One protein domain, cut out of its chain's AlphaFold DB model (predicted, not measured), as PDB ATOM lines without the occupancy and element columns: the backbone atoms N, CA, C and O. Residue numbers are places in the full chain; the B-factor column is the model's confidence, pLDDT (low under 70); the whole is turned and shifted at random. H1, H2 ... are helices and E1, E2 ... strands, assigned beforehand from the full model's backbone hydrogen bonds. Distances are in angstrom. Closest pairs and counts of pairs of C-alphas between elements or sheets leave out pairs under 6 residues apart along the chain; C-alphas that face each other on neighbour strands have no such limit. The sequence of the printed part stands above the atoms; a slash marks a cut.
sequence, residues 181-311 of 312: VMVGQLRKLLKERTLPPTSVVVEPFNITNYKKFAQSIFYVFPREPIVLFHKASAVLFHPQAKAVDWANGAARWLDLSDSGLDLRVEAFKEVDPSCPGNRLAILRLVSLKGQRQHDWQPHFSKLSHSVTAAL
ATOM      1  N   VAL A 181      -5.443  94.254 193.514       95.88
ATOM      2  CA  VAL A 181      -4.033  94.649 193.642       95.88
ATOM      3  C   VAL A 181      -3.685  94.794 195.120       95.88
ATOM      4  O   VAL A 181      -2.715  94.193 195.569       95.88
ATOM      5  N   MET A 182      -4.515  95.491 195.909       94.69
ATOM      6  CA  MET A 182      -4.294  95.606 197.360       94.69
ATOM      7  C   MET A 182      -4.309  94.238 198.048       94.69
ATOM      8  O   MET A 182      -3.477  93.983 198.913       94.69
ATOM      9  N   VAL A 183      -5.220  93.340 197.655       94.69
ATOM     10  CA  VAL A 183      -5.249  91.958 198.160       94.69
ATOM     11  C   VAL A 183      -3.943  91.226 197.849       94.69
ATOM     12  O   VAL A 183      -3.394  90.572 198.734       94.69
ATOM     13  N   GLY A 184      -3.434  91.342 196.618       94.69
ATOM     14  CA  GLY A 184      -2.149  90.762 196.225       94.69
ATOM     15  C   GLY A 184      -0.991  91.290 197.074       94.69
ATOM     16  O   GLY A 184      -0.242  90.499 197.646       94.69
ATOM     17  N   GLN A 185      -0.907  92.612 197.240       94.62
ATOM     18  CA  GLN A 185       0.109  93.272 198.070       94.62
ATOM     19  C   GLN A 185       0.044  92.819 199.535       94.62
ATOM     20  O   GLN A 185       1.068  92.491 200.128       94.62
ATOM     21  N   LEU A 186      -1.159  92.748 200.115       93.50
ATOM     22  CA  LEU A 186      -1.365  92.277 201.488       93.50
ATOM     23  C   LEU A 186      -0.933  90.816 201.656       93.50
ATOM     24  O   LEU A 186      -0.248  90.481 202.618       93.50
ATOM     25  N   ARG A 187      -1.300  89.936 200.716       93.00
ATOM     26  CA  ARG A 187      -0.906  88.520 200.759       93.00
ATOM     27  C   ARG A 187       0.605  88.344 200.637       93.00
ATOM     28  O   ARG A 187       1.165  87.544 201.379       93.00
ATOM     29  N   LYS A 188       1.253  89.094 199.742       92.06
ATOM     30  CA  LYS A 188       2.715  89.114 199.586       92.06
ATOM     31  C   LYS A 188       3.397  89.526 200.896       92.06
ATOM     32  O   LYS A 188       4.199  88.762 201.424       92.06
ATOM     33  N   LEU A 189       2.957  90.641 201.484       89.94
ATOM     34  CA  LEU A 189       3.458  91.165 202.761       89.94
ATOM     35  C   LEU A 189       3.342  90.156 203.914       89.94
ATOM     36  O   LEU A 189       4.230  90.090 204.767       89.94
ATOM     37  N   LEU A 190       2.256  89.378 203.950       87.88
ATOM     38  CA  LEU A 190       2.020  88.358 204.976       87.88
ATOM     39  C   LEU A 190       2.801  87.061 204.731       87.88
ATOM     40  O   LEU A 190       3.253  86.435 205.685       87.88
ATOM     41  N   LYS A 191       2.975  86.651 203.469       85.12
ATOM     42  CA  LYS A 191       3.673  85.409 203.100       85.12
ATOM     43  C   LYS A 191       5.183  85.492 203.320       85.12
ATOM     44  O   LYS A 191       5.803  84.490 203.653       85.12
ATOM     45  N   GLU A 192       5.771  86.670 203.144       73.50
ATOM     46  CA  GLU A 192       7.217  86.900 203.277       73.50
ATOM     47  C   GLU A 192       7.712  86.882 204.742       73.50
ATOM     48  O   GLU A 192       8.887  87.143 204.998       73.50
ATOM     49  N   ARG A 193       6.851  86.556 205.723       67.69
ATOM     50  CA  ARG A 193       7.165  86.652 207.158       67.69
ATOM     51  C   ARG A 193       7.270  85.302 207.858       67.69
ATOM     52  O   ARG A 193       6.364  84.478 207.818       67.69
ATOM     53  N   THR A 194       8.340  85.158 208.632       63.38
ATOM     54  CA  THR A 194       8.501  84.174 209.711       63.38
ATOM     55  C   THR A 194       8.456  84.901 211.054       63.38
ATOM     56  O   THR A 194       9.479  85.134 211.695       63.38
ATOM     57  N   LEU A 195       7.264  85.325 211.475       65.12
ATOM     58  CA  LEU A 195       7.070  85.966 212.779       65.12
ATOM     59  C   LEU A 195       6.574  84.959 213.827       65.12
ATOM     60  O   LEU A 195       5.837  84.032 213.484       65.12
ATOM     61  N   PRO A 196       6.931  85.145 215.110       66.81
ATOM     62  CA  PRO A 196       6.273  84.449 216.206       66.81
ATOM     63  C   PRO A 196       4.755  84.713 216.176       66.81
ATOM     64  O   PRO A 196       4.352  85.841 215.884       66.81
ATOM     65  N   PRO A 197       3.912  83.736 216.553       60.25
ATOM     66  CA  PRO A 197       2.446  83.815 216.446       60.25
ATOM     67  C   PRO A 197       1.777  84.947 217.251       60.25
ATOM     68  O   PRO A 197       0.583  85.176 217.103       60.25
ATOM     69  N   THR A 198       2.523  85.663 218.096       63.00
ATOM     70  CA  THR A 198       2.051  86.797 218.911       63.00
ATOM     71  C   THR A 198       2.568  88.157 218.438       63.00
ATOM     72  O   THR A 198       2.290  89.174 219.069       63.00
ATOM     73  N   SER A 199       3.353  88.204 217.360       75.69
ATOM     74  CA  SER A 199       3.984  89.447 216.907       75.69
ATOM     75  C   SER A 199       3.063  90.260 216.002       75.69
ATOM     76  O   SER A 199       2.347  89.717 215.166       75.69
ATOM     77  N   VAL A 200       3.119  91.584 216.143       82.56
ATOM     78  CA  VAL A 200       2.379  92.519 215.287       82.56
ATOM     79  C   VAL A 200       3.141  92.759 214.002       82.56
ATOM     80  O   VAL A 200       4.346  93.007 214.012       82.56
ATOM     81  N   VAL A 201       2.416  92.752 212.891       85.62
ATOM     82  CA  VAL A 201       2.955  93.147 211.594       85.62
ATOM     83  C   VAL A 201       2.908  94.666 211.488       85.62
ATOM     84  O   VAL A 201       1.827  95.245 211.526       85.62
ATOM     85  N   VAL A 202       4.062  95.314 211.349       85.62
ATOM     86  CA  VAL A 202       4.165  96.775 211.282       85.62
ATOM     87  C   VAL A 202       4.931  97.178 210.031       85.62
ATOM     88  O   VAL A 202       6.129  96.941 209.968       85.62
ATOM     89  N   GLU A 203       4.261  97.765 209.035       84.94
ATOM     90  CA  GLU A 203       4.878  98.029 207.725       84.94
ATOM     91  C   GLU A 203       4.307  99.252 206.997       84.94
ATOM     92  O   GLU A 203       3.111  99.541 207.115       84.94
ATOM     93  N   PRO A 204       5.114  99.947 206.171       86.44
ATOM     94  CA  PRO A 204       4.592 100.902 205.211       86.44
ATOM     95  C   PRO A 204       3.695 100.201 204.183       86.44
ATOM     96  O   PRO A 204       4.007  99.128 203.670       86.44
ATOM     97  N   PHE A 205       2.578 100.836 203.843       89.44
ATOM     98  CA  PHE A 205       1.654 100.339 202.831       89.44
ATOM     99  C   PHE A 205       1.033 101.502 202.062       89.44
ATOM    100  O   PHE A 205       0.666 102.533 202.629       89.44
ATOM    101  N   ASN A 206       0.890 101.362 200.745       86.88
ATOM    102  CA  ASN A 206       0.309 102.422 199.930       86.88
ATOM    103  C   ASN A 206      -1.229 102.367 199.967       86.88
ATOM    104  O   ASN A 206      -1.851 101.568 199.269       86.88
ATOM    105  N   ILE A 207      -1.853 103.234 200.772       87.44
ATOM    106  CA  ILE A 207      -3.314 103.291 200.932       87.44
ATOM    107  C   ILE A 207      -3.873 104.480 200.148       87.44
ATOM    108  O   ILE A 207      -3.979 105.596 200.652       87.44
ATOM    109  N   THR A 208      -4.284 104.230 198.905       80.06
ATOM    110  CA  THR A 208      -4.867 105.262 198.026       80.06
ATOM    111  C   THR A 208      -6.357 105.499 198.276       80.06
ATOM    112  O   THR A 208      -6.863 106.595 198.045       80.06
ATOM    113  N   ASN A 209      -7.081 104.486 198.758       87.81
ATOM    114  CA  ASN A 209      -8.505 104.570 199.066       87.81
ATOM    115  C   ASN A 209      -8.826 103.712 200.295       87.81
ATOM    116  O   ASN A 209      -8.803 102.485 200.222       87.81
ATOM    117  N   TYR A 210      -9.165 104.359 201.412       86.50
ATOM    118  CA  TYR A 210      -9.421 103.673 202.681       86.50
ATOM    119  C   TYR A 210     -10.623 102.720 202.643       86.50
ATOM    120  O   TYR A 210     -10.597 101.699 203.320       86.50
ATOM    121  N   LYS A 211     -11.658 103.006 201.840       87.38
ATOM    122  CA  LYS A 211     -12.840 102.136 201.702       87.38
ATOM    123  C   LYS A 211     -12.499 100.838 200.985       87.38
ATOM    124  O   LYS A 211     -12.787  99.762 201.502       87.38
ATOM    125  N   LYS A 212     -11.800 100.941 199.852       88.56
ATOM    126  CA  LYS A 212     -11.288  99.765 199.132       88.56
ATOM    127  C   LYS A 212     -10.268  98.994 199.962       88.56
ATOM    128  O   LYS A 212     -10.291  97.767 199.959       88.56
ATOM    129  N   PHE A 213      -9.410  99.701 200.697       91.19
ATOM    130  CA  PHE A 213      -8.466  99.079 201.616       91.19
ATOM    131  C   PHE A 213      -9.188  98.265 202.691       91.19
ATOM    132  O   PHE A 213      -8.881  97.090 202.851       91.19
ATOM    133  N   ALA A 214     -10.184  98.850 203.368       89.44
ATOM    134  CA  ALA A 214     -10.963  98.163 204.393       89.44
ATOM    135  C   ALA A 214     -11.616  96.887 203.836       89.44
ATOM    136  O   ALA A 214     -11.457  95.808 204.395       89.44
ATOM    137  N   GLN A 215     -12.265  96.985 202.675       89.75
ATOM    138  CA  GLN A 215     -12.850  95.828 201.989       89.75
ATOM    139  C   GLN A 215     -11.797  94.758 201.657       89.75
ATOM    140  O   GLN A 215     -12.054  93.568 201.816       89.75
ATOM    141  N   SER A 216     -10.595  95.173 201.257       92.44
ATOM    142  CA  SER A 216      -9.501  94.265 200.895       92.44
ATOM    143  C   SER A 216      -8.872  93.577 202.106       92.44
ATOM    144  O   SER A 216      -8.639  92.372 202.054       92.44
ATOM    145  N   ILE A 217      -8.646  94.287 203.215       91.69
ATOM    146  CA  ILE A 217      -8.097  93.678 204.435       91.69
ATOM    147  C   ILE A 217      -9.110  92.747 205.108       91.69
ATOM    148  O   ILE A 217      -8.718  91.689 205.587       91.69
ATOM    149  N   PHE A 218     -10.410  93.064 205.067       90.12
ATOM    150  CA  PHE A 218     -11.452  92.142 205.530       90.12
ATOM    151  C   PHE A 218     -11.578  90.903 204.643       90.12
ATOM    152  O   PHE A 218     -11.837  89.822 205.161       90.12
ATOM    153  N   TYR A 219     -11.355  91.040 203.334       91.38
ATOM    154  CA  TYR A 219     -11.329  89.905 202.414       91.38
ATOM    155  C   TYR A 219     -10.102  89.001 202.622       91.38
ATOM    156  O   TYR A 219     -10.215  87.782 202.536       91.38
ATOM    157  N   VAL A 220      -8.927  89.575 202.912       92.25
ATOM    158  CA  VAL A 220      -7.715  88.804 203.255       92.25
ATOM    159  C   VAL A 220      -7.829  88.163 204.640       92.25
ATOM    160  O   VAL A 220      -7.342  87.054 204.830       92.25
ATOM    161  N   PHE A 221      -8.465  88.864 205.579       90.62
ATOM    162  CA  PHE A 221      -8.640  88.500 206.986       90.62
ATOM    163  C   PHE A 221      -7.366  87.934 207.649       90.62
ATOM    164  O   PHE A 221      -7.290  86.738 207.947       90.62
ATOM    165  N   PRO A 222      -6.342  88.779 207.877       89.50
ATOM    166  CA  PRO A 222      -5.104  88.358 208.526       89.50
ATOM    167  C   PRO A 222      -5.329  87.722 209.903       89.50
ATOM    168  O   PRO A 222      -6.256  88.098 210.625       89.50
ATOM    169  N   ARG A 223      -4.467  86.770 210.276       87.50
ATOM    170  CA  ARG A 223      -4.547  86.079 211.575       87.50
ATOM    171  C   ARG A 223      -3.826  86.834 212.680       87.50
ATOM    172  O   ARG A 223      -4.182  86.676 213.844       87.50
ATOM    173  N   GLU A 224      -2.843  87.640 212.311       87.19
ATOM    174  CA  GLU A 224      -2.045  88.479 213.191       87.19
ATOM    175  C   GLU A 224      -2.598  89.916 213.210       87.19
ATOM    176  O   GLU A 224      -3.181  90.373 212.217       87.19
ATOM    177  N   PRO A 225      -2.425  90.674 214.308       89.50
ATOM    178  CA  PRO A 225      -2.692  92.105 214.297       89.50
ATOM    179  C   PRO A 225      -1.718  92.831 213.360       89.50
ATOM    180  O   PRO A 225      -0.521  92.530 213.327       89.50
ATOM    181  N   ILE A 226      -2.227  93.812 212.614       90.19
ATOM    182  CA  ILE A 226      -1.457  94.569 211.623       90.19
ATOM    183  C   ILE A 226      -1.583  96.069 211.870       90.19
ATOM    184  O   ILE A 226      -2.672  96.584 212.120       90.19
ATOM    185  N   VAL A 227      -0.469  96.770 211.708       90.12
ATOM    186  CA  VAL A 227      -0.354  98.223 211.657       90.12
ATOM    187  C   VAL A 227       0.259  98.592 210.316       90.12
ATOM    188  O   VAL A 227       1.433  98.331 210.061       90.12
ATOM    189  N   LEU A 228      -0.546  99.190 209.443       90.25
ATOM    190  CA  LEU A 228      -0.093  99.640 208.136       90.25
ATOM    191  C   LEU A 228      -0.003 101.146 208.068       90.25
ATOM    192  O   LEU A 228      -0.888 101.884 208.495       90.25
ATOM    193  N   PHE A 229       1.072 101.594 207.462       85.56
ATOM    194  CA  PHE A 229       1.538 102.945 207.598       85.56
ATOM    195  C   PHE A 229       1.510 103.671 206.257       85.56
ATOM    196  O   PHE A 229       2.150 103.252 205.296       85.56
ATOM    197  N   HIS A 230       0.790 104.790 206.190       83.75
ATOM    198  CA  HIS A 230       0.693 105.590 204.974       83.75
ATOM    199  C   HIS A 230       0.691 107.083 205.293       83.75
ATOM    200  O   HIS A 230      -0.253 107.586 205.907       83.75
ATOM    201  N   LYS A 231       1.716 107.806 204.824       78.56
ATOM    202  CA  LYS A 231       1.880 109.256 205.027       78.56
ATOM    203  C   LYS A 231       1.715 109.633 206.511       78.56
ATOM    204  O   LYS A 231       2.562 109.338 207.335       78.56
ATOM    205  N   ALA A 232       0.590 110.257 206.826       78.25
ATOM    206  CA  ALA A 232       0.199 110.839 208.100       78.25
ATOM    207  C   ALA A 232      -0.543 109.913 209.060       78.25
ATOM    208  O   ALA A 232      -1.121 110.363 210.052       78.25
ATOM    209  N   SER A 233      -0.707 108.661 208.665       84.06
ATOM    210  CA  SER A 233      -1.739 107.809 209.226       84.06
ATOM    211  C   SER A 233      -1.258 106.387 209.381       84.06
ATOM    212  O   SER A 233      -0.503 105.875 208.553       84.06
ATOM    213  N   ALA A 234      -1.758 105.757 210.434       87.69
ATOM    214  CA  ALA A 234      -1.652 104.336 210.669       87.69
ATOM    215  C   ALA A 234      -3.043 103.718 210.593       87.69
ATOM    216  O   ALA A 234      -4.005 104.253 211.144       87.69
ATOM    217  N   VAL A 235      -3.150 102.590 209.913       90.19
ATOM    218  CA  VAL A 235      -4.356 101.778 209.874       90.19
ATOM    219  C   VAL A 235      -4.091 100.521 210.681       90.19
ATOM    220  O   VAL A 235      -3.184  99.757 210.366       90.19
ATOM    221  N   LEU A 236      -4.876 100.338 211.735       90.94
ATOM    222  CA  LEU A 236      -4.753  99.235 212.671       90.94
ATOM    223  C   LEU A 236      -5.860  98.230 212.381       90.94
ATOM    224  O   LEU A 236      -7.040  98.584 212.420       90.94
ATOM    225  N   PHE A 237      -5.477  96.988 212.118       91.25
ATOM    226  CA  PHE A 237      -6.382  95.858 212.001       91.25
ATOM    227  C   PHE A 237      -6.094  94.860 213.112       91.25
ATOM    228  O   PHE A 237      -4.953  94.429 213.276       91.25
ATOM    229  N   HIS A 238      -7.130  94.463 213.846       90.19
ATOM    230  CA  HIS A 238      -7.011  93.423 214.857       90.19
ATOM    231  C   HIS A 238      -8.015  92.289 214.578       90.19
ATOM    232  O   HIS A 238      -9.212  92.552 214.441       90.19
ATOM    233  N   PRO A 239      -7.572  91.017 214.527       87.31
ATOM    234  CA  PRO A 239      -8.437  89.886 214.173       87.31
ATOM    235  C   PRO A 239      -9.528  89.609 215.223       87.31
ATOM    236  O   PRO A 239     -10.648  89.224 214.879       87.31
ATOM    237  N   GLN A 240      -9.212  89.812 216.508       84.56
ATOM    238  CA  GLN A 240     -10.089  89.457 217.637       84.56
ATOM    239  C   GLN A 240     -10.610  90.666 218.445       84.56
ATOM    240  O   GLN A 240     -11.819  90.819 218.594       84.56
ATOM    241  N   ALA A 241      -9.722  91.530 218.941       85.06
ATOM    242  CA  ALA A 241     -10.043  92.728 219.715       85.06
ATOM    243  C   ALA A 241     -10.568  93.911 218.878       85.06
ATOM    244  O   ALA A 241     -10.492  93.935 217.647       85.06
ATOM    245  N   LYS A 242     -11.087  94.928 219.577       87.25
ATOM    246  CA  LYS A 242     -11.511  96.198 218.982       87.25
ATOM    247  C   LYS A 242     -10.282  97.047 218.647       87.25
ATOM    248  O   LYS A 242      -9.590  97.533 219.537       87.25
ATOM    249  N   ALA A 243     -10.045  97.286 217.362       88.06
ATOM    250  CA  ALA A 243      -8.926  98.093 216.884       88.06
ATOM    251  C   ALA A 243      -8.988  99.550 217.365       88.06
ATOM    252  O   ALA A 243      -7.949 100.181 217.509       88.06
ATOM    253  N   VAL A 244     -10.182 100.085 217.642       87.94
ATOM    254  CA  VAL A 244     -10.344 101.443 218.195       87.94
ATOM    255  C   VAL A 244      -9.780 101.532 219.613       87.94
ATOM    256  O   VAL A 244      -9.102 102.504 219.932       87.94
ATOM    257  N   ASP A 245     -10.009 100.516 220.448       88.44
ATOM    258  CA  ASP A 245      -9.476 100.484 221.814       88.44
ATOM    259  C   ASP A 245      -7.952 100.344 221.790       88.44
ATOM    260  O   ASP A 245      -7.258 101.061 222.509       88.44
ATOM    261  N   TRP A 246      -7.428  99.509 220.884       88.19
ATOM    262  CA  TRP A 246      -5.990  99.396 220.640       88.19
ATOM    263  C   TRP A 246      -5.379 100.718 220.150       88.19
ATOM    264  O   TRP A 246      -4.367 101.165 220.687       88.19
ATOM    265  N   ALA A 247      -6.021 101.399 219.195       87.75
ATOM    266  CA  ALA A 247      -5.569 102.694 218.683       87.75
ATOM    267  C   ALA A 247      -5.596 103.791 219.761       87.75
ATOM    268  O   ALA A 247      -4.652 104.573 219.858       87.75
ATOM    269  N   ASN A 248      -6.639 103.830 220.598       88.19
ATOM    270  CA  ASN A 248      -6.719 104.735 221.749       88.19
ATOM    271  C   ASN A 248      -5.642 104.422 222.792       88.19
ATOM    272  O   ASN A 248      -5.055 105.341 223.358       88.19
ATOM    273  N   GLY A 249      -5.379 103.136 223.039       85.81
ATOM    274  CA  GLY A 249      -4.275 102.679 223.875       85.81
ATOM    275  C   GLY A 249      -2.957 103.227 223.351       85.81
ATOM    276  O   GLY A 249      -2.307 103.991 224.053       85.81
ATOM    277  N   ALA A 250      -2.621 102.931 222.093       83.38
ATOM    278  CA  ALA A 250      -1.405 103.401 221.438       83.38
ATOM    279  C   ALA A 250      -1.260 104.929 221.491       83.38
ATOM    280  O   ALA A 250      -0.191 105.418 221.846       83.38
ATOM    281  N   ALA A 251      -2.334 105.678 221.216       83.50
ATOM    282  CA  ALA A 251      -2.333 107.139 221.248       83.50
ATOM    283  C   ALA A 251      -1.946 107.719 222.621       83.50
ATOM    284  O   ALA A 251      -1.292 108.755 222.666       83.50
ATOM    285  N   ARG A 252      -2.276 107.047 223.736       82.38
ATOM    286  CA  ARG A 252      -1.864 107.480 225.090       82.38
ATOM    287  C   ARG A 252      -0.362 107.355 225.333       82.38
ATOM    288  O   ARG A 252       0.177 108.091 226.150       82.38
ATOM    289  N   TRP A 253       0.300 106.423 224.650       74.19
ATOM    290  CA  TRP A 253       1.745 106.200 224.758       74.19
ATOM    291  C   TRP A 253       2.557 107.094 223.811       74.19
ATOM    292  O   TRP A 253       3.782 106.995 223.783       74.19
ATOM    293  N   LEU A 254       1.900 107.927 222.998       74.94
ATOM    294  CA  LEU A 254       2.550 108.894 222.121       74.94
ATOM    295  C   LEU A 254       2.548 110.272 222.762       74.94
ATOM    296  O   LEU A 254       1.531 110.960 222.782       74.94
ATOM    297  N   ASP A 255       3.720 110.694 223.225       71.19
ATOM    298  CA  ASP A 255       3.914 112.067 223.664       71.19
ATOM    299  C   ASP A 255       4.160 112.995 222.463       71.19
ATOM    300  O   ASP A 255       5.158 112.868 221.738       71.19
ATOM    301  N   LEU A 256       3.204 113.898 222.235       74.44
ATOM    302  CA  LEU A 256       3.194 114.886 221.154       74.44
ATOM    303  C   LEU A 256       3.120 116.331 221.670       74.44
ATOM    304  O   LEU A 256       3.011 117.243 220.844       74.44
ATOM    305  N   SER A 257       3.206 116.558 222.989       68.00
ATOM    306  CA  SER A 257       2.968 117.865 223.628       68.00
ATOM    307  C   SER A 257       3.797 119.010 223.033       68.00
ATOM    308  O   SER A 257       3.298 120.129 222.911       68.00
ATOM    309  N   ASP A 258       5.010 118.714 222.565       66.50
ATOM    310  CA  ASP A 258       5.962 119.710 222.057       66.50
ATOM    311  C   ASP A 258       5.999 119.810 220.521       66.50
ATOM    312  O   ASP A 258       6.786 120.570 219.957       66.50
ATOM    313  N   SER A 259       5.152 119.052 219.814       67.38
ATOM    314  CA  SER A 259       5.195 118.953 218.341       67.38
ATOM    315  C   SER A 259       4.190 119.842 217.605       67.38
ATOM    316  O   SER A 259       4.279 119.989 216.390       67.38
ATOM    317  N   GLY A 260       3.212 120.433 218.302       72.19
ATOM    318  CA  GLY A 260       2.103 121.140 217.644       72.19
ATOM    319  C   GLY A 260       1.204 120.219 216.800       72.19
ATOM    320  O   GLY A 260       0.474 120.693 215.922       72.19
ATOM    321  N   LEU A 261       1.257 118.912 217.070       74.81
ATOM    322  CA  LEU A 261       0.464 117.863 216.440       74.81
ATOM    323  C   LEU A 261      -0.519 117.266 217.451       74.81
ATOM    324  O   LEU A 261      -0.279 117.275 218.655       74.81
ATOM    325  N   ASP A 262      -1.613 116.725 216.935       80.31
ATOM    326  CA  ASP A 262      -2.641 116.000 217.675       80.31
ATOM    327  C   ASP A 262      -2.938 114.662 216.984       80.31
ATOM    328  O   ASP A 262      -2.665 114.486 215.789       80.31
ATOM    329  N   LEU A 263      -3.502 113.712 217.726       83.12
ATOM    330  CA  LEU A 263      -3.896 112.401 217.222       83.12
ATOM    331  C   LEU A 263      -5.408 112.267 217.208       83.12
ATOM    332  O   LEU A 263      -6.091 112.457 218.211       83.12
ATOM    333  N   ARG A 264      -5.937 111.842 216.063       86.38
ATOM    334  CA  ARG A 264      -7.349 111.489 215.928       86.38
ATOM    335  C   ARG A 264      -7.492 110.010 215.636       86.38
ATOM    336  O   ARG A 264      -6.966 109.515 214.640       86.38
ATOM    337  N   VAL A 265      -8.229 109.325 216.504       87.19
ATOM    338  CA  VAL A 265      -8.661 107.944 216.290       87.19
ATOM    339  C   VAL A 265     -10.028 107.967 215.622       87.19
ATOM    340  O   VAL A 265     -11.011 108.455 216.177       87.19
ATOM    341  N   GLU A 266     -10.093 107.419 214.417       87.25
ATOM    342  CA  GLU A 266     -11.314 107.265 213.641       87.25
ATOM    343  C   GLU A 266     -11.698 105.784 213.592       87.25
ATOM    344  O   GLU A 266     -10.936 104.931 213.130       87.25
ATOM    345  N   ALA A 267     -12.912 105.474 214.047       80.75
ATOM    346  CA  ALA A 267     -13.514 104.169 213.809       80.75
ATOM    347  C   ALA A 267     -13.909 104.049 212.333       80.75
ATOM    348  O   ALA A 267     -14.504 104.973 211.765       80.75
ATOM    349  N   PHE A 268     -13.635 102.903 211.715       74.31
ATOM    350  CA  PHE A 268     -14.077 102.665 210.347       74.31
ATOM    351  C   PHE A 268     -15.578 102.331 210.327       74.31
ATOM    352  O   PHE A 268     -15.974 101.225 210.687       74.31
ATOM    353  N   LYS A 269     -16.425 103.303 209.957       61.25
ATOM    354  CA  LYS A 269     -17.895 103.214 210.103       61.25
ATOM    355  C   LYS A 269     -18.650 102.516 208.961       61.25
ATOM    356  O   LYS A 269     -19.863 102.385 209.054       61.25
ATOM    357  N   GLU A 270     -17.987 102.042 207.909       57.44
ATOM    358  CA  GLU A 270     -18.680 101.464 206.746       57.44
ATOM    359  C   GLU A 270     -17.940 100.272 206.134       57.44
ATOM    360  O   GLU A 270     -17.216 100.436 205.154       57.44
ATOM    361  N   VAL A 271     -18.167  99.059 206.635       51.44
ATOM    362  CA  VAL A 271     -18.077  97.848 205.804       51.44
ATOM    363  C   VAL A 271     -19.092  96.853 206.354       51.44
ATOM    364  O   VAL A 271     -18.897  96.395 207.465       51.44
ATOM    365  N   ASP A 272     -20.150  96.591 205.578       47.56
ATOM    366  CA  ASP A 272     -21.053  95.425 205.629       47.56
ATOM    367  C   ASP A 272     -21.569  94.967 207.025       47.56
ATOM    368  O   ASP A 272     -20.776  94.558 207.867       47.56
ATOM    369  N   PRO A 273     -22.891  94.922 207.296       47.25
ATOM    370  CA  PRO A 273     -23.430  94.419 208.572       47.25
ATOM    371  C   PRO A 273     -23.025  92.971 208.926       47.25
ATOM    372  O   PRO A 273     -23.200  92.563 210.075       47.25
ATOM    373  N   SER A 274     -22.472  92.199 207.983       46.25
ATOM    374  CA  SER A 274     -21.898  90.865 208.225       46.25
ATOM    375  C   SER A 274     -20.454  90.872 208.760       46.25
ATOM    376  O   SER A 274     -19.984  89.856 209.277       46.25
ATOM    377  N   CYS A 275     -19.743  92.002 208.681       49.19
ATOM    378  CA  CYS A 275     -18.404  92.172 209.229       49.19
ATOM    379  C   CYS A 275     -18.513  92.919 210.566       49.19
ATOM    380  O   CYS A 275     -19.065  94.018 210.599       49.19
ATOM    381  N   PRO A 276     -18.014  92.379 211.693       51.50
ATOM    382  CA  PRO A 276     -18.139  93.054 212.978       51.50
ATOM    383  C   PRO A 276     -17.341  94.363 212.945       51.50
ATOM    384  O   PRO A 276     -16.112  94.378 213.071       51.50
ATOM    385  N   GLY A 277     -18.061  95.468 212.738       57.34
ATOM    386  CA  GLY A 277     -17.540  96.824 212.790       57.34
ATOM    387  C   GLY A 277     -16.911  97.037 214.155       57.34
ATOM    388  O   GLY A 277     -17.626  97.042 215.148       57.34
ATOM    389  N   ASN A 278     -15.575  97.067 214.183       73.69
ATOM    390  CA  ASN A 278     -14.669  97.464 215.275       73.69
ATOM    391  C   ASN A 278     -13.261  96.863 215.105       73.69
ATOM    392  O   ASN A 278     -12.373  97.185 215.886       73.69
ATOM    393  N   ARG A 279     -13.022  96.010 214.101       85.88
ATOM    394  CA  ARG A 279     -11.705  95.392 213.840       85.88
ATOM    395  C   ARG A 279     -10.714  96.266 213.070       85.88
ATOM    396  O   ARG A 279      -9.562  95.875 212.935       85.88
ATOM    397  N   LEU A 280     -11.150  97.422 212.566       89.44
ATOM    398  CA  LEU A 280     -10.317  98.363 211.818       89.44
ATOM    399  C   LEU A 280     -10.434  99.768 212.419       89.44
ATOM    400  O   LEU A 280     -11.545 100.270 212.611       89.44
ATOM    401  N   ALA A 281      -9.298 100.404 212.680       90.31
ATOM    402  CA  ALA A 281      -9.216 101.785 213.141       90.31
ATOM    403  C   ALA A 281      -8.170 102.554 212.337       90.31
ATOM    404  O   ALA A 281      -7.187 101.983 211.866       90.31
ATOM    405  N   ILE A 282      -8.384 103.858 212.182       89.25
ATOM    406  CA  ILE A 282      -7.417 104.756 211.557       89.25
ATOM    407  C   ILE A 282      -6.949 105.743 212.615       89.25
ATOM    408  O   ILE A 282      -7.751 106.450 213.217       89.25
ATOM    409  N   LEU A 283      -5.643 105.800 212.821       88.19
ATOM    410  CA  LEU A 283      -4.978 106.769 213.673       88.19
ATOM    411  C   LEU A 283      -4.331 107.819 212.762       88.19
ATOM    412  O   LEU A 283      -3.451 107.489 211.967       88.19
ATOM    413  N   ARG A 284      -4.799 109.069 212.823       86.81
ATOM    414  CA  ARG A 284      -4.298 110.179 211.997       86.81
ATOM    415  C   ARG A 284      -3.557 111.198 212.844       86.81
ATOM    416  O   ARG A 284      -4.095 111.664 213.844       86.81
ATOM    417  N   LEU A 285      -2.379 111.598 212.378       81.88
ATOM    418  CA  LEU A 285      -1.705 112.805 212.843       81.88
ATOM    419  C   LEU A 285      -2.367 114.029 212.199       81.88
ATOM    420  O   LEU A 285      -2.606 114.062 210.990       81.88
ATOM    421  N   VAL A 286      -2.685 115.026 213.019       80.38
ATOM    422  CA  VAL A 286      -3.330 116.276 212.609       80.38
ATOM    423  C   VAL A 286      -2.508 117.447 213.130       80.38
ATOM    424  O   VAL A 286      -2.114 117.465 214.288       80.38
ATOM    425  N   SER A 287      -2.253 118.450 212.290       76.75
ATOM    426  CA  SER A 287      -1.569 119.675 212.721       76.75
ATOM    427  C   SER A 287      -2.532 120.609 213.459       76.75
ATOM    428  O   SER A 287      -3.587 120.951 212.922       76.75
ATOM    429  N   LEU A 288      -2.121 121.117 214.623       71.62
ATOM    430  CA  LEU A 288      -2.868 122.117 215.393       71.62
ATOM    431  C   LEU A 288      -2.632 123.559 214.900       71.62
ATOM    432  O   LEU A 288      -3.425 124.445 215.210       71.62
ATOM    433  N   LYS A 289      -1.571 123.814 214.115       66.94
ATOM    434  CA  LYS A 289      -1.180 125.165 213.654       66.94
ATOM    435  C   LYS A 289      -0.729 125.208 212.189       66.94
ATOM    436  O   LYS A 289       0.414 125.537 211.921       66.94
ATOM    437  N   GLY A 290      -1.596 124.879 211.228       57.34
ATOM    438  CA  GLY A 290      -1.333 125.112 209.790       57.34
ATOM    439  C   GLY A 290       0.009 124.591 209.229       57.34
ATOM    440  O   GLY A 290       0.439 125.064 208.178       57.34
ATOM    441  N   GLN A 291       0.677 123.660 209.917       54.00
ATOM    442  CA  GLN A 291       1.979 123.128 209.528       54.00
ATOM    443  C   GLN A 291       1.822 122.075 208.429       54.00
ATOM    444  O   GLN A 291       0.755 121.475 208.252       54.00
ATOM    445  N   ARG A 292       2.879 121.900 207.630       54.81
ATOM    446  CA  ARG A 292       2.845 121.094 206.404       54.81
ATOM    447  C   ARG A 292       3.083 119.615 206.740       54.81
ATOM    448  O   ARG A 292       3.766 119.269 207.689       54.81
ATOM    449  N   GLN A 293       2.573 118.718 205.896       53.62
ATOM    450  CA  GLN A 293       2.651 117.257 206.084       53.62
ATOM    451  C   GLN A 293       4.068 116.664 206.228       53.62
ATOM    452  O   GLN A 293       4.198 115.535 206.693       53.62
ATOM    453  N   HIS A 294       5.122 117.368 205.800       54.69
ATOM    454  CA  HIS A 294       6.492 116.842 205.829       54.69
ATOM    455  C   HIS A 294       7.090 116.786 207.244       54.69
ATOM    456  O   HIS A 294       7.998 115.992 207.476       54.69
ATOM    457  N   ASP A 295       6.522 117.526 208.200       53.84
ATOM    458  CA  ASP A 295       6.959 117.555 209.604       53.84
ATOM    459  C   ASP A 295       6.628 116.248 210.365       53.84
ATOM    460  O   ASP A 295       6.962 116.083 211.536       53.84
ATOM    461  N   TRP A 296       5.940 115.290 209.724       60.38
ATOM    462  CA  TRP A 296       5.304 114.147 210.395       60.38
ATOM    463  C   TRP A 296       6.159 112.865 210.416       60.38
ATOM    464  O   TRP A 296       5.867 111.958 211.196       60.38
ATOM    465  N   GLN A 297       7.229 112.771 209.613       57.81
ATOM    466  CA  GLN A 297       8.073 111.564 209.531       57.81
ATOM    467  C   GLN A 297       8.765 111.140 210.848       57.81
ATOM    468  O   GLN A 297       8.730 109.947 211.156       57.81
ATOM    469  N   PRO A 298       9.347 112.042 211.668       57.91
ATOM    470  CA  PRO A 298      10.040 111.652 212.907       57.91
ATOM    471  C   PRO A 298       9.114 111.004 213.948       57.91
ATOM    472  O   PRO A 298       9.545 110.219 214.794       57.91
ATOM    473  N   HIS A 299       7.820 111.318 213.886       63.53
ATOM    474  CA  HIS A 299       6.808 110.838 214.829       63.53
ATOM    475  C   HIS A 299       6.334 109.418 214.514       63.53
ATOM    476  O   HIS A 299       5.724 108.756 215.352       63.53
ATOM    477  N   PHE A 300       6.660 108.921 213.330       62.78
ATOM    478  CA  PHE A 300       6.201 107.638 212.837       62.78
ATOM    479  C   PHE A 300       6.948 106.453 213.462       62.78
ATOM    480  O   PHE A 300       6.347 105.427 213.771       62.78
ATOM    481  N   SER A 301       8.242 106.616 213.751       66.31
ATOM    482  CA  SER A 301       9.014 105.630 214.519       66.31
ATOM    483  C   SER A 301       8.508 105.516 215.960       66.31
ATOM    484  O   SER A 301       8.392 104.409 216.484       66.31
ATOM    485  N   LYS A 302       8.130 106.644 216.581       68.75
ATOM    486  CA  LYS A 302       7.481 106.647 217.905       68.75
ATOM    487  C   LYS A 302       6.125 105.940 217.846       68.75
ATOM    488  O   LYS A 302       5.847 105.090 218.682       68.75
ATOM    489  N   LEU A 303       5.335 106.222 216.807       68.31
ATOM    490  CA  LEU A 303       4.041 105.585 216.549       68.31
ATOM    491  C   LEU A 303       4.174 104.065 216.426       68.31
ATOM    492  O   LEU A 303       3.441 103.332 217.081       68.31
ATOM    493  N   SER A 304       5.152 103.594 215.652       66.56
ATOM    494  CA  SER A 304       5.471 102.172 215.518       66.56
ATOM    495  C   SER A 304       5.759 101.520 216.868       66.56
ATOM    496  O   SER A 304       5.210 100.460 217.153       66.56
ATOM    497  N   HIS A 305       6.580 102.150 217.711       71.12
ATOM    498  CA  HIS A 305       6.925 101.600 219.019       71.12
ATOM    499  C   HIS A 305       5.716 101.552 219.965       71.12
ATOM    500  O   HIS A 305       5.432 100.514 220.564       71.12
ATOM    501  N   SER A 306       4.957 102.647 220.050       69.94
ATOM    502  CA  SER A 306       3.782 102.760 220.918       69.94
ATOM    503  C   SER A 306       2.666 101.786 220.536       69.94
ATOM    504  O   SER A 306       2.013 101.229 221.416       69.94
ATOM    505  N   VAL A 307       2.444 101.540 219.239       69.88
ATOM    506  CA  VAL A 307       1.398 100.606 218.796       69.88
ATOM    507  C   VAL A 307       1.769  99.153 219.111       69.88
ATOM    508  O   VAL A 307       0.901  98.389 219.535       69.88
ATOM    509  N   THR A 308       3.045  98.777 218.985       70.31
ATOM    510  CA  THR A 308       3.524  97.453 219.418       70.31
ATOM    511  C   THR A 308       3.443  97.292 220.938       70.31
ATOM    512  O   THR A 308       3.056  96.230 221.411       70.31
ATOM    513  N   ALA A 309       3.750  98.337 221.712       69.56
ATOM    514  CA  ALA A 309       3.671  98.296 223.175       69.56
ATOM    515  C   ALA A 309       2.226  98.218 223.712       69.56
ATOM    516  O   ALA A 309       2.002  97.688 224.795       69.56
ATOM    517  N   ALA A 310       1.250  98.735 222.962       66.88
ATOM    518  CA  ALA A 310      -0.156  98.795 223.363       66.88
ATOM    519  C   ALA A 310      -0.987  97.557 222.973       66.88
ATOM    520  O   ALA A 310      -2.217  97.629 223.009       66.88
ATOM    521  N   LEU A 311      -0.347  96.459 222.556       67.38
ATOM    522  CA  LEU A 311      -1.025  95.202 222.231       67.38
ATOM    523  C   LEU A 311      -1.899  94.717 223.400       67.38
ATOM    524  O   LEU A 311      -1.376  94.603 224.511       67.38
TER     525      LEU A 311
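Overview. This is residues 181 to 311 of the 312 residues of the protein "tRNA_SAD domain-containing protein" of Mesocestoides corti (UniProt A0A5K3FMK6). A twisted sheet of five strands runs through the middle, with H3 and H5 packed over one face and H2 over part of the opposite face. H1 packs on H2 and is only just not on the sheet, with 4 pairs of C-alphas within 10 A, while the short H4 only grazes the sheet with its residues 293 to 296. The printed part has 131 residues with five named helices and five named strands, in the order H1 E1 H2 E2 E3 H3 E4 E5 H4 H5; the mixed sheet runs E1 E2 E3 E5 E4, and the class is mixed, helices and strands. The whole is compact, with a radius of gyration of the C-alphas of 14.4 A and spans of 39 by 32 by 26 A.

Along the chain. In the sheet, E1 is residues 201 to 204, E2 226 to 230, E3 233 to 237, E5 280 to 287, 23.1 A long, and E4 261 to 267, 19.7 A long. H3 is residues 243 to 252, 14.3 A, and H5 is 298 to 309, 18.0 A, ending at C-alpha 309 (3.671, 98.296, 223.175). H2 is residues 210 to 220, 15.0 A, and H1 is 181 to 191, 15.3 A, beginning at C-alpha 181 (-4.033, 94.649, 193.642). H4 is residues 293 to 296.

Arrangement. E1 and E2 are parallel, with N 227 and O 201 at 2.8 A. E2 and E3 form an antiparallel hairpin, with N 235 and O 228 at 2.8 A. E3 and E5 are antiparallel, with N 236 and O 281 at 2.8 A. E4 and E5 form an antiparallel hairpin, with N 264 and O 284 at 2.9 A. H3 lies over E5 at a height over the sheet of 7.9 A, and the C-alphas of Val 244 and Ala 281, their closest, are 5.2 A apart. H5, on the same face, touches H3 at a steep tilt of 61 degrees, opposite ways; their closest C-alphas, of Ala 250 and Val 307, are 4.8 A apart. H2, on the opposite face, has a height over the sheet of 10.1 A. H1 touches H2 at a steep tilt of 47 degrees, the same way; their closest C-alphas, of Val 183 and Ser 216, are 5.6 A apart. E1, H2, E2 is a strand-helix-strand unit, two parallel neighbour strands with a helix between, and E3, H3, E4 is a split one, with E5 between its strands; both crossovers are right-handed. Every O i to N i+4 pair is within hydrogen-bond range in H1, H2 and H3, and 7 of 8 in H5; H4 is too short for such a pair.

Size, cuts and confidence. The two C-alphas farthest apart, of Asp 258 and Ser 274, are 42.4 A apart. The printed part has no cut, and the link from E4 to E5, residues 268 to 279, is long. Mean pLDDT of the printed part is 78.2; stretches under 70 include residues 269 to 277 and 289 to 304.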